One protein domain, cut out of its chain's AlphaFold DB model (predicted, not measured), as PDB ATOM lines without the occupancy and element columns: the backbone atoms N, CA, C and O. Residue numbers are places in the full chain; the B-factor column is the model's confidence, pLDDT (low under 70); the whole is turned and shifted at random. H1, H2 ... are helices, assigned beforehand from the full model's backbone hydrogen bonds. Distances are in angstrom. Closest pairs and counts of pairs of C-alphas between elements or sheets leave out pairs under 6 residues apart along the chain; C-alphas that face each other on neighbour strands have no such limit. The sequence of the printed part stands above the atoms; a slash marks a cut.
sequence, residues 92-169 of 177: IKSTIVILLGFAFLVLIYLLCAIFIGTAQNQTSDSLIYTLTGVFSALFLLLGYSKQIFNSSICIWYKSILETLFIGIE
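Overview. This is residues 92 to 169 of the 177 residues of the protein "Integral membrane protein" of Tetrahymena thermophila (strain SB210) (UniProt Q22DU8). Two long helices, H1 and H2, make a helical hairpin shaped like a narrow V, closed at the turn between them and open at the other end, and a shorter third helix, H3, folds back and packs on H2 well away from that turn. The first half of H1, residues 92 to 107, sticks out with no other part beside it, and H3 stays apart from H1. The printed part has 78 residues with three named helices in the order H1, H2, H3 and no named strand; the class is all helix. The whole is loose, with a radius of gyration of the C-alphas of 15.2 A, and only just flat, spanning 46 by 32 by 17 A.

Arrangement. H1, residues 92 to 121, touches H2, residues 125 to 148, with 5 pairs of C-alphas within 8 A. The closest C-alphas of the two are those of Ile 116 and Ile 128, 6.8 A apart. H1 touches H2 with its residues 112 to 119 alone, and H2 touches H1 with its residues 127 to 131 alone. H1 and H2 run opposite ways at a shallow tilt of 15 degrees, and they form a helical hairpin. H2 touches H3, residues 156 to 168, with 26 pairs of C-alphas within 8 A, and it does so with its residues 136 to 147 alone. The closest C-alphas here are those of Gly 143 and Ile 160, 4.1 A apart. H2 and H3 run opposite ways at a steep tilt of 42 degrees and form a second helical hairpin. H1 and H3 are apart. In H2 and H3 every O i to N i+4 pair is within hydrogen-bond range; in H1 it is 25 of 26.

Along the chain. H1 begins with C-alpha 92 at (201.456, -8.842, 181.894) and measures 43.7 A from first to last C-alpha over residues 92 to 121. H2, residues 125 to 148, begins with C-alpha 125 at (224.271, 27.404, 168.458) and measures 35.0 A. H3, residues 156 to 168, measures 18.6 A and ends with C-alpha 168 at (207.563, 22.628, 175.554).

Size, cuts and confidence. The two C-alphas farthest apart are those of Ile 92 and Thr 123, 46.5 A. The printed part has no cut. The link from H1 to H2, with 3 residues, is tight, and the link from H2 to H3, with 7 residues, is short. Residues 121 to 126 and residues 149 to 154 stand free, as do residues 92 to 107. The mean pLDDT of the printed part is 75.5, and 19 residues are under 70: residues 117 to 127, 151 to 154, 156 and 167 to 169.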
ATOM      1  N   ILE A  92     199.986  -8.749 181.799       77.31
ATOM      2  CA  ILE A  92     201.456  -8.842 181.894       77.31
ATOM      3  C   ILE A  92     202.120  -8.329 180.611       77.31
ATOM      4  O   ILE A  92     203.091  -7.578 180.669       77.31
ATOM      5  N   LYS A  93     201.577  -8.692 179.443       78.25
ATOM      6  CA  LYS A  93     202.104  -8.237 178.148       78.25
ATOM      7  C   LYS A  93     201.961  -6.721 178.000       78.25
ATOM      8  O   LYS A  93     202.920  -6.070 177.606       78.25
ATOM      9  N   SER A  94     200.807  -6.170 178.371       80.56
ATOM     10  CA  SER A  94     200.543  -4.728 178.356       80.56
ATOM     11  C   SER A  94     201.498  -3.977 179.286       80.56
ATOM     12  O   SER A  94     202.158  -3.031 178.865       80.56
ATOM     13  N   THR A  95     201.679  -4.471 180.513       84.50
ATOM     14  CA  THR A  95     202.606  -3.879 181.491       84.50
ATOM     15  C   THR A  95     204.042  -3.844 180.967       84.50
ATOM     16  O   THR A  95     204.712  -2.820 181.078       84.50
ATOM     17  N   ILE A  96     204.511  -4.934 180.346       86.94
ATOM     18  CA  ILE A  96     205.854  -4.990 179.750       86.94
ATOM     19  C   ILE A  96     205.984  -3.979 178.608       86.94
ATOM     20  O   ILE A  96     206.980  -3.265 178.553       86.94
ATOM     21  N   VAL A  97     204.991  -3.883 177.719       86.75
ATOM     22  CA  VAL A  97     205.016  -2.933 176.594       86.75
ATOM     23  C   VAL A  97     205.041  -1.485 177.089       86.75
ATOM     24  O   VAL A  97     205.828  -0.688 176.581       86.75
ATOM     25  N   ILE A  98     204.250  -1.155 178.115       86.38
ATOM     26  CA  ILE A  98     204.238   0.180 178.731       86.38
ATOM     27  C   ILE A  98     205.597   0.492 179.364       86.38
ATOM     28  O   ILE A  98     206.155   1.561 179.118       86.38
ATOM     29  N   LEU A  99     206.158  -0.444 180.136       89.62
ATOM     30  CA  LEU A  99     207.462  -0.274 180.774       89.62
ATOM     31  C   LEU A  99     208.570  -0.052 179.736       89.62
ATOM     32  O   LEU A  99     209.413   0.825 179.909       89.62
ATOM     33  N   LEU A 100     208.550  -0.822 178.644       89.19
ATOM     34  CA  LEU A 100     209.536  -0.718 177.573       89.19
ATOM     35  C   LEU A 100     209.405   0.611 176.820       89.19
ATOM     36  O   LEU A 100     210.413   1.261 176.548       89.19
ATOM     37  N   GLY A 101     208.173   1.045 176.538       86.44
ATOM     38  CA  GLY A 101     207.895   2.346 175.933       86.44
ATOM     39  C   GLY A 101     208.369   3.504 176.813       86.44
ATOM     40  O   GLY A 101     209.025   4.422 176.325       86.44
ATOM     41  N   PHE A 102     208.119   3.428 178.121       87.25
ATOM     42  CA  PHE A 102     208.593   4.425 179.079       87.25
ATOM     43  C   PHE A 102     210.124   4.462 179.159       87.25
ATOM     44  O   PHE A 102     210.721   5.530 179.042       87.25
ATOM     45  N   ALA A 103     210.775   3.302 179.288       87.69
ATOM     46  CA  ALA A 103     212.233   3.209 179.318       87.69
ATOM     47  C   ALA A 103     212.869   3.783 178.043       87.69
ATOM     48  O   ALA A 103     213.882   4.478 178.117       87.69
ATOM     49  N   PHE A 104     212.254   3.545 176.883       87.25
ATOM     50  CA  PHE A 104     212.719   4.086 175.609       87.25
ATOM     51  C   PHE A 104     212.613   5.615 175.555       87.25
ATOM     52  O   PHE A 104     213.557   6.278 175.130       87.25
ATOM     53  N   LEU A 105     211.511   6.193 176.043       82.94
ATOM     54  CA  LEU A 105     211.346   7.649 176.120       82.94
ATOM     55  C   LEU A 105     212.353   8.302 177.074       82.94
ATOM     56  O   LEU A 105     212.958   9.315 176.725       82.94
ATOM     57  N   VAL A 106     212.587   7.698 178.243       83.75
ATOM     58  CA  VAL A 106     213.604   8.168 179.196       83.75
ATOM     59  C   VAL A 106     215.003   8.082 178.589       83.75
ATOM     60  O   VAL A 106     215.795   9.009 178.740       83.75
ATOM     61  N   LEU A 107     215.307   7.000 177.869       86.25
ATOM     62  CA  LEU A 107     216.593   6.833 177.198       86.25
ATOM     63  C   LEU A 107     216.805   7.891 176.113       86.25
ATOM     64  O   LEU A 107     217.894   8.461 176.041       86.25
ATOM     65  N   ILE A 108     215.775   8.180 175.309       83.25
ATOM     66  CA  ILE A 108     215.812   9.278 174.339       83.25
ATOM     67  C   ILE A 108     216.139  10.572 175.076       83.25
ATOM     68  O   ILE A 108     217.146  11.182 174.742       83.25
ATOM     69  N   TYR A 109     215.376  10.946 176.107       79.38
ATOM     70  CA  TYR A 109     215.612  12.171 176.880       79.38
ATOM     71  C   TYR A 109     217.036  12.255 177.456       79.38
ATOM     72  O   TYR A 109     217.698  13.289 177.356       79.38
ATOM     73  N   LEU A 110     217.553  11.154 178.005       80.88
ATOM     74  CA  LEU A 110     218.907  11.096 178.554       80.88
ATOM     75  C   LEU A 110     219.975  11.309 177.472       80.88
ATOM     76  O   LEU A 110     220.908  12.084 177.674       80.88
ATOM     77  N   LEU A 111     219.817  10.669 176.308       82.50
ATOM     78  CA  LEU A 111     220.674  10.906 175.146       82.50
ATOM     79  C   LEU A 111     220.642  12.390 174.758       82.50
ATOM     80  O   LEU A 111     221.700  12.965 174.514       82.50
ATOM     81  N   CYS A 112     219.469  13.035 174.787       72.56
ATOM     82  CA  CYS A 112     219.342  14.474 174.519       72.56
ATOM     83  C   CYS A 112     220.206  15.287 175.473       72.56
ATOM     84  O   CYS A 112     220.987  16.120 175.033       72.56
ATOM     85  N   ALA A 113     220.063  15.045 176.776       74.06
ATOM     86  CA  ALA A 113     220.765  15.799 177.805       74.06
ATOM     87  C   ALA A 113     222.289  15.654 177.668       74.06
ATOM     88  O   ALA A 113     223.017  16.637 177.797       74.06
ATOM     89  N   ILE A 114     222.768  14.454 177.325       79.69
ATOM     90  CA  ILE A 114     224.188  14.197 177.056       79.69
ATOM     91  C   ILE A 114     224.643  14.952 175.797       79.69
ATOM     92  O   ILE A 114     225.680  15.617 175.823       79.69
ATOM     93  N   PHE A 115     223.870  14.910 174.706       74.44
ATOM     94  CA  PHE A 115     224.198  15.632 173.471       74.44
ATOM     95  C   PHE A 115     224.180  17.155 173.659       74.44
ATOM     96  O   PHE A 115     225.100  17.827 173.212       74.44
ATOM     97  N   ILE A 116     223.200  17.711 174.374       71.94
ATOM     98  CA  ILE A 116     223.146  19.146 174.695       71.94
ATOM     99  C   ILE A 116     224.315  19.537 175.605       71.94
ATOM    100  O   ILE A 116     224.980  20.534 175.340       71.94
ATOM    101  N   GLY A 117     224.606  18.746 176.642       68.94
ATOM    102  CA  GLY A 117     225.704  19.017 177.574       68.94
ATOM    103  C   GLY A 117     227.085  18.959 176.913       68.94
ATOM    104  O   GLY A 117     227.971  19.749 177.232       68.94
ATOM    105  N   THR A 118     227.269  18.060 175.945       67.50
ATOM    106  CA  THR A 118     228.496  17.990 175.132       67.50
ATOM    107  C   THR A 118     228.573  19.119 174.101       67.50
ATOM    108  O   THR A 118     229.642  19.701 173.924       67.50
ATOM    109  N   ALA A 119     227.446  19.490 173.486       64.12
ATOM    110  CA  ALA A 119     227.350  20.594 172.533       64.12
ATOM    111  C   ALA A 119     227.558  21.974 173.175       64.12
ATOM    112  O   ALA A 119     228.180  22.840 172.568       64.12
ATOM    113  N   GLN A 120     227.095  22.183 174.412       62.91
ATOM    114  CA  GLN A 120     227.337  23.427 175.155       62.91
ATOM    115  C   GLN A 120     228.828  23.681 175.402       62.91
ATOM    116  O   GLN A 120     229.267  24.827 175.379       62.91
ATOM    117  N   ASN A 121     229.614  22.620 175.599       64.00
ATOM    118  CA  ASN A 121     231.056  22.736 175.821       64.00
ATOM    119  C   ASN A 121     231.852  22.976 174.528       64.00
ATOM    120  O   ASN A 121     233.006  23.396 174.593       64.00
ATOM    121  N   GLN A 122     231.262  22.713 173.360       59.41
ATOM    122  CA  GLN A 122     231.884  22.908 172.051       59.41
ATOM    123  C   GLN A 122     230.920  23.686 171.155       59.41
ATOM    124  O   GLN A 122     230.221  23.139 170.308       59.41
ATOM    125  N   THR A 123     230.872  24.990 171.411       61.22
ATOM    126  CA  THR A 123     230.118  26.028 170.701       61.22
ATOM    127  C   THR A 123     229.820  25.722 169.229       61.22
ATOM    128  O   THR A 123     230.675  25.884 168.359       61.22
ATOM    129  N   SER A 124     228.555  25.419 168.940       59.69
ATOM    130  CA  SER A 124     227.831  26.080 167.854       59.69
ATOM    131  C   SER A 124     226.338  26.085 168.186       59.69
ATOM    132  O   SER A 124     225.733  25.028 168.361       59.69
ATOM    133  N   ASP A 125     225.723  27.267 168.249       67.38
ATOM    134  CA  ASP A 125     224.271  27.404 168.458       67.38
ATOM    135  C   ASP A 125     223.480  26.604 167.409       67.38
ATOM    136  O   ASP A 125     222.406  26.070 167.680       67.38
ATOM    137  N   SER A 126     224.071  26.421 166.225       67.00
ATOM    138  CA  SER A 126     223.566  25.560 165.156       67.00
ATOM    139  C   SER A 126     223.259  24.130 165.610       67.00
ATOM    140  O   SER A 126     222.294  23.555 165.115       67.00
ATOM    141  N   LEU A 127     224.055  23.544 166.509       68.56
ATOM    142  CA  LEU A 127     223.859  22.165 166.960       68.56
ATOM    143  C   LEU A 127     222.678  22.066 167.934       68.56
ATOM    144  O   LEU A 127     221.921  21.100 167.904       68.56
ATOM    145  N   ILE A 128     222.460  23.106 168.740       70.69
ATOM    146  CA  ILE A 128     221.294  23.211 169.625       70.69
ATOM    147  C   ILE A 128     220.013  23.375 168.792       70.69
ATOM    148  O   ILE A 128     219.014  22.702 169.061       70.69
ATOM    149  N   TYR A 129     220.040  24.201 167.739       77.44
ATOM    150  CA  TYR A 129     218.898  24.357 166.831       77.44
ATOM    151  C   TYR A 129     218.573  23.071 166.063       77.44
ATOM    152  O   TYR A 129     217.399  22.714 165.950       77.44
ATOM    153  N   THR A 130     219.581  22.341 165.569       76.88
ATOM    154  CA  THR A 130     219.340  21.056 164.895       76.88
ATOM    155  C   THR A 130     218.800  20.009 165.859       76.88
ATOM    156  O   THR A 130     217.838  19.329 165.508       76.88
ATOM    157  N   LEU A 131     219.323  19.923 167.088       73.56
ATOM    158  CA  LEU A 131     218.775  19.033 168.115       73.56
ATOM    159  C   LEU A 131     217.302  19.362 168.396       73.56
ATOM    160  O   LEU A 131     216.451  18.478 168.366       73.56
ATOM    161  N   THR A 132     216.986  20.642 168.592       76.38
ATOM    162  CA  THR A 132     215.616  21.117 168.857       76.38
ATOM    163  C   THR A 132     214.662  20.783 167.704       76.38
ATOM    164  O   THR A 132     213.525  20.355 167.932       76.38
ATOM    165  N   GLY A 133     215.124  20.916 166.457       81.31
ATOM    166  CA  GLY A 133     214.368  20.517 165.268       81.31
ATOM    167  C   GLY A 133     214.110  19.008 165.207       81.31
ATOM    168  O   GLY A 133     212.982  18.586 164.946       81.31
ATOM    169  N   VAL A 134     215.121  18.191 165.518       82.25
ATOM    170  CA  VAL A 134     214.988  16.727 165.590       82.25
ATOM    171  C   VAL A 134     213.992  16.316 166.681       82.25
ATOM    172  O   VAL A 134     213.172  15.430 166.443       82.25
ATOM    173  N   PHE A 135     213.976  16.992 167.836       76.56
ATOM    174  CA  PHE A 135     212.990  16.718 168.890       76.56
ATOM    175  C   PHE A 135     211.580  17.092 168.505       76.56
ATOM    176  O   PHE A 135     210.664  16.299 168.710       76.56
ATOM    177  N   SER A 136     211.413  18.263 167.900       78.88
ATOM    178  CA  SER A 136     210.113  18.685 167.390       78.88
ATOM    179  C   SER A 136     209.570  17.635 166.417       78.88
ATOM    180  O   SER A 136     208.437  17.192 166.567       78.88
ATOM    181  N   ALA A 137     210.401  17.126 165.500       83.12
ATOM    182  CA  ALA A 137     210.020  16.047 164.588       83.12
ATOM    183  C   ALA A 137     209.659  14.728 165.305       83.12
ATOM    184  O   ALA A 137     208.695  14.065 164.922       83.12
ATOM    185  N   LEU A 138     210.387  14.360 166.362       81.75
ATOM    186  CA  LEU A 138     210.110  13.172 167.179       81.75
ATOM    187  C   LEU A 138     208.761  13.268 167.906       81.75
ATOM    188  O   LEU A 138     207.980  12.316 167.868       81.75
ATOM    189  N   PHE A 139     208.450  14.416 168.514       80.62
ATOM    190  CA  PHE A 139     207.157  14.656 169.163       80.62
ATOM    191  C   PHE A 139     206.003  14.713 168.158       80.62
ATOM    192  O   PHE A 139     204.934  14.166 168.434       80.62
ATOM    193  N   LEU A 140     206.222  15.296 166.971       81.81
ATOM    194  CA  LEU A 140     205.256  15.254 165.868       81.81
ATOM    195  C   LEU A 140     204.951  13.801 165.459       81.81
ATOM    196  O   LEU A 140     203.784  13.432 165.330       81.81
ATOM    197  N   LEU A 141     205.982  12.961 165.305       83.44
ATOM    198  CA  LEU A 141     205.835  11.538 164.975       83.44
ATOM    199  C   LEU A 141     205.111  10.748 166.071       83.44
ATOM    200  O   LEU A 141     204.274   9.905 165.754       83.44
ATOM    201  N   LEU A 142     205.397  11.021 167.347       82.44
ATOM    202  CA  LEU A 142     204.710  10.385 168.474       82.44
ATOM    203  C   LEU A 142     203.234  10.799 168.565       82.44
ATOM    204  O   LEU A 142     202.360   9.955 168.750       82.44
ATOM    205  N   GLY A 143     202.942  12.091 168.411       77.56
ATOM    206  CA  GLY A 143     201.572  12.601 168.422       77.56
ATOM    207  C   GLY A 143     200.751  12.081 167.238       77.56
ATOM    208  O   GLY A 143     199.563  11.781 167.390       77.56
ATOM    209  N   TYR A 144     201.398  11.911 166.081       80.06
ATOM    210  CA  TYR A 144     200.807  11.313 164.888       80.06
ATOM    211  C   TYR A 144     200.558   9.808 165.056       80.06
ATOM    212  O   TYR A 144     199.461   9.335 164.759       80.06
ATOM    213  N   SER A 145     201.525   9.050 165.588       80.88
ATOM    214  CA  SER A 145     201.357   7.608 165.817       80.88
ATOM    215  C   SER A 145     200.251   7.326 166.834       80.88
ATOM    216  O   SER A 145     199.397   6.481 166.575       80.88
ATOM    217  N   LYS A 146     200.172   8.108 167.921       75.19
ATOM    218  CA  LYS A 146     199.071   8.051 168.895       75.19
ATOM    219  C   LYS A 146     197.701   8.236 168.236       75.19
ATOM    220  O   LYS A 146     196.746   7.571 168.629       75.19
ATOM    221  N   GLN A 147     197.600   9.104 167.228       74.25
ATOM    222  CA  GLN A 147     196.344   9.315 166.513       74.25
ATOM    223  C   GLN A 147     195.973   8.127 165.624       74.25
ATOM    224  O   GLN A 147     194.806   7.763 165.587       74.25
ATOM    225  N   ILE A 148     196.931   7.517 164.919       75.88
ATOM    226  CA  ILE A 148     196.649   6.387 164.013       75.88
ATOM    227  C   ILE A 148     196.013   5.212 164.768       75.88
ATOM    228  O   ILE A 148     195.121   4.551 164.241       75.88
ATOM    229  N   PHE A 149     196.456   4.960 166.001       72.31
ATOM    230  CA  PHE A 149     195.937   3.865 166.825       72.31
ATOM    231  C   PHE A 149     194.660   4.216 167.595       72.31
ATOM    232  O   PHE A 149     194.028   3.321 168.154       72.31
ATOM    233  N   ASN A 150     194.259   5.489 167.627       71.25
ATOM    234  CA  ASN A 150     193.023   5.915 168.264       71.25
ATOM    235  C   ASN A 150     191.936   6.081 167.190       71.25
ATOM    236  O   ASN A 150     192.126   6.808 166.221       71.25
ATOM    237  N   SER A 151     190.774   5.438 167.348       56.25
ATOM    238  CA  SER A 151     189.724   5.336 166.307       56.25
ATOM    239  C   SER A 151     189.101   6.674 165.867       56.25
ATOM    240  O   SER A 151     188.268   6.727 164.961       56.25
ATOM    241  N   SER A 152     189.514   7.777 166.488       58.81
ATOM    242  CA  SER A 152     189.091   9.135 166.172       58.81
ATOM    243  C   SER A 152     189.822   9.652 164.929       58.81
ATOM    244  O   SER A 152     190.776  10.415 165.015       58.81
ATOM    245  N   ILE A 153     189.357   9.275 163.742       56.44
ATOM    246  CA  ILE A 153     189.976   9.587 162.439       56.44
ATOM    247  C   ILE A 153     190.138  11.092 162.111       56.44
ATOM    248  O   ILE A 153     190.793  11.437 161.132       56.44
ATOM    249  N   CYS A 154     189.595  12.022 162.904       51.69
ATOM    250  CA  CYS A 154     189.342  13.382 162.412       51.69
ATOM    251  C   CYS A 154     190.248  14.515 162.940       51.69
ATOM    252  O   CYS A 154     190.181  15.618 162.407       51.69
ATOM    253  N   ILE A 155     191.114  14.317 163.946       70.50
ATOM    254  CA  ILE A 155     191.846  15.454 164.554       70.50
ATOM    255  C   ILE A 155     193.309  15.121 164.887       70.50
ATOM    256  O   ILE A 155     193.773  15.285 166.014       70.50
ATOM    257  N   TRP A 156     194.065  14.675 163.882       68.00
ATOM    258  CA  TRP A 156     195.493  14.356 164.020       68.00
ATOM    259  C   TRP A 156     196.333  15.542 164.507       68.00
ATOM    260  O   TRP A 156     197.214  15.374 165.346       68.00
ATOM    261  N   TYR A 157     196.003  16.755 164.066       71.94
ATOM    262  CA  TYR A 157     196.703  17.967 164.479       71.94
ATOM    263  C   TYR A 157     196.522  18.282 165.973       71.94
ATOM    264  O   TYR A 157     197.437  18.819 166.584       71.94
ATOM    265  N   LYS A 158     195.387  17.921 166.592       77.12
ATOM    266  CA  LYS A 158     195.143  18.169 168.024       77.12
ATOM    267  C   LYS A 158     196.032  17.285 168.891       77.12
ATOM    268  O   LYS A 158     196.711  17.806 169.764       77.12
ATOM    269  N   SER A 159     196.096  15.983 168.596       72.62
ATOM    270  CA  SER A 159     196.993  15.050 169.300       72.62
ATOM    271  C   SER A 159     198.461  15.461 169.157       72.62
ATOM    272  O   SER A 159     199.230  15.420 170.119       72.62
ATOM    273  N   ILE A 160     198.848  15.914 167.963       76.38
ATOM    274  CA  ILE A 160     200.189  16.431 167.694       76.38
ATOM    275  C   ILE A 160     200.489  17.689 168.515       76.38
ATOM    276  O   ILE A 160     201.529  17.749 169.167       76.38
ATOM    277  N   LEU A 161     199.591  18.678 168.500       78.19
ATOM    278  CA  LEU A 161     199.771  19.927 169.236       78.19
ATOM    279  C   LEU A 161     199.816  19.678 170.744       78.19
ATOM    280  O   LEU A 161     200.717  20.183 171.400       78.19
ATOM    281  N   GLU A 162     198.919  18.858 171.289       80.19
ATOM    282  CA  GLU A 162     198.932  18.483 172.710       80.19
ATOM    283  C   GLU A 162     200.258  17.828 173.107       80.19
ATOM    284  O   GLU A 162     200.867  18.209 174.104       80.19
ATOM    285  N   THR A 163     200.751  16.889 172.296       78.38
ATOM    286  CA  THR A 163     202.022  16.197 172.561       78.38
ATOM    287  C   THR A 163     203.217  17.155 172.486       78.38
ATOM    288  O   THR A 163     204.143  17.051 173.287       78.38
ATOM    289  N   LEU A 164     203.191  18.114 171.557       77.69
ATOM    290  CA  LEU A 164     204.234  19.129 171.406       77.69
ATOM    291  C   LEU A 164     204.208  20.154 172.554       77.69
ATOM    292  O   LEU A 164     205.261  20.495 173.084       77.69
ATOM    293  N   PHE A 165     203.025  20.606 172.984       77.94
ATOM    294  CA  PHE A 165     202.882  21.558 174.090       77.94
ATOM    295  C   PHE A 165     203.280  20.959 175.441       77.94
ATOM    296  O   PHE A 165     203.946  21.643 176.210       77.94
ATOM    297  N   ILE A 166     202.973  19.683 175.698       77.19
ATOM    298  CA  ILE A 166     203.466  18.972 176.893       77.19
ATOM    299  C   ILE A 166     205.003  18.921 176.904       77.19
ATOM    300  O   ILE A 166     205.622  19.015 177.959       77.19
ATOM    301  N   GLY A 167     205.636  18.796 175.733       65.31
ATOM    302  CA  GLY A 167     207.096  18.778 175.615       65.31
ATOM    303  C   GLY A 167     207.770  20.148 175.763       65.31
ATOM    304  O   GLY A 167     208.948  20.201 176.108       65.31
ATOM    305  N   ILE A 168     207.051  21.244 175.495       69.62
ATOM    306  CA  ILE A 168     207.563  22.628 175.554       69.62
ATOM    307  C   ILE A 168     207.237  23.301 176.893       69.62
ATOM    308  O   ILE A 168     207.835  24.333 177.203       69.62
ATOM    309  N   GLU A 169     206.314  22.742 177.687       59.31
ATOM    310  CA  GLU A 169     205.916  23.330 178.964       59.31
ATOM    311  C   GLU A 169     207.161  23.652 179.809       59.31
ATOM    312  O   GLU A 169     207.965  22.760 180.109       59.31
TER     313      GLU A 169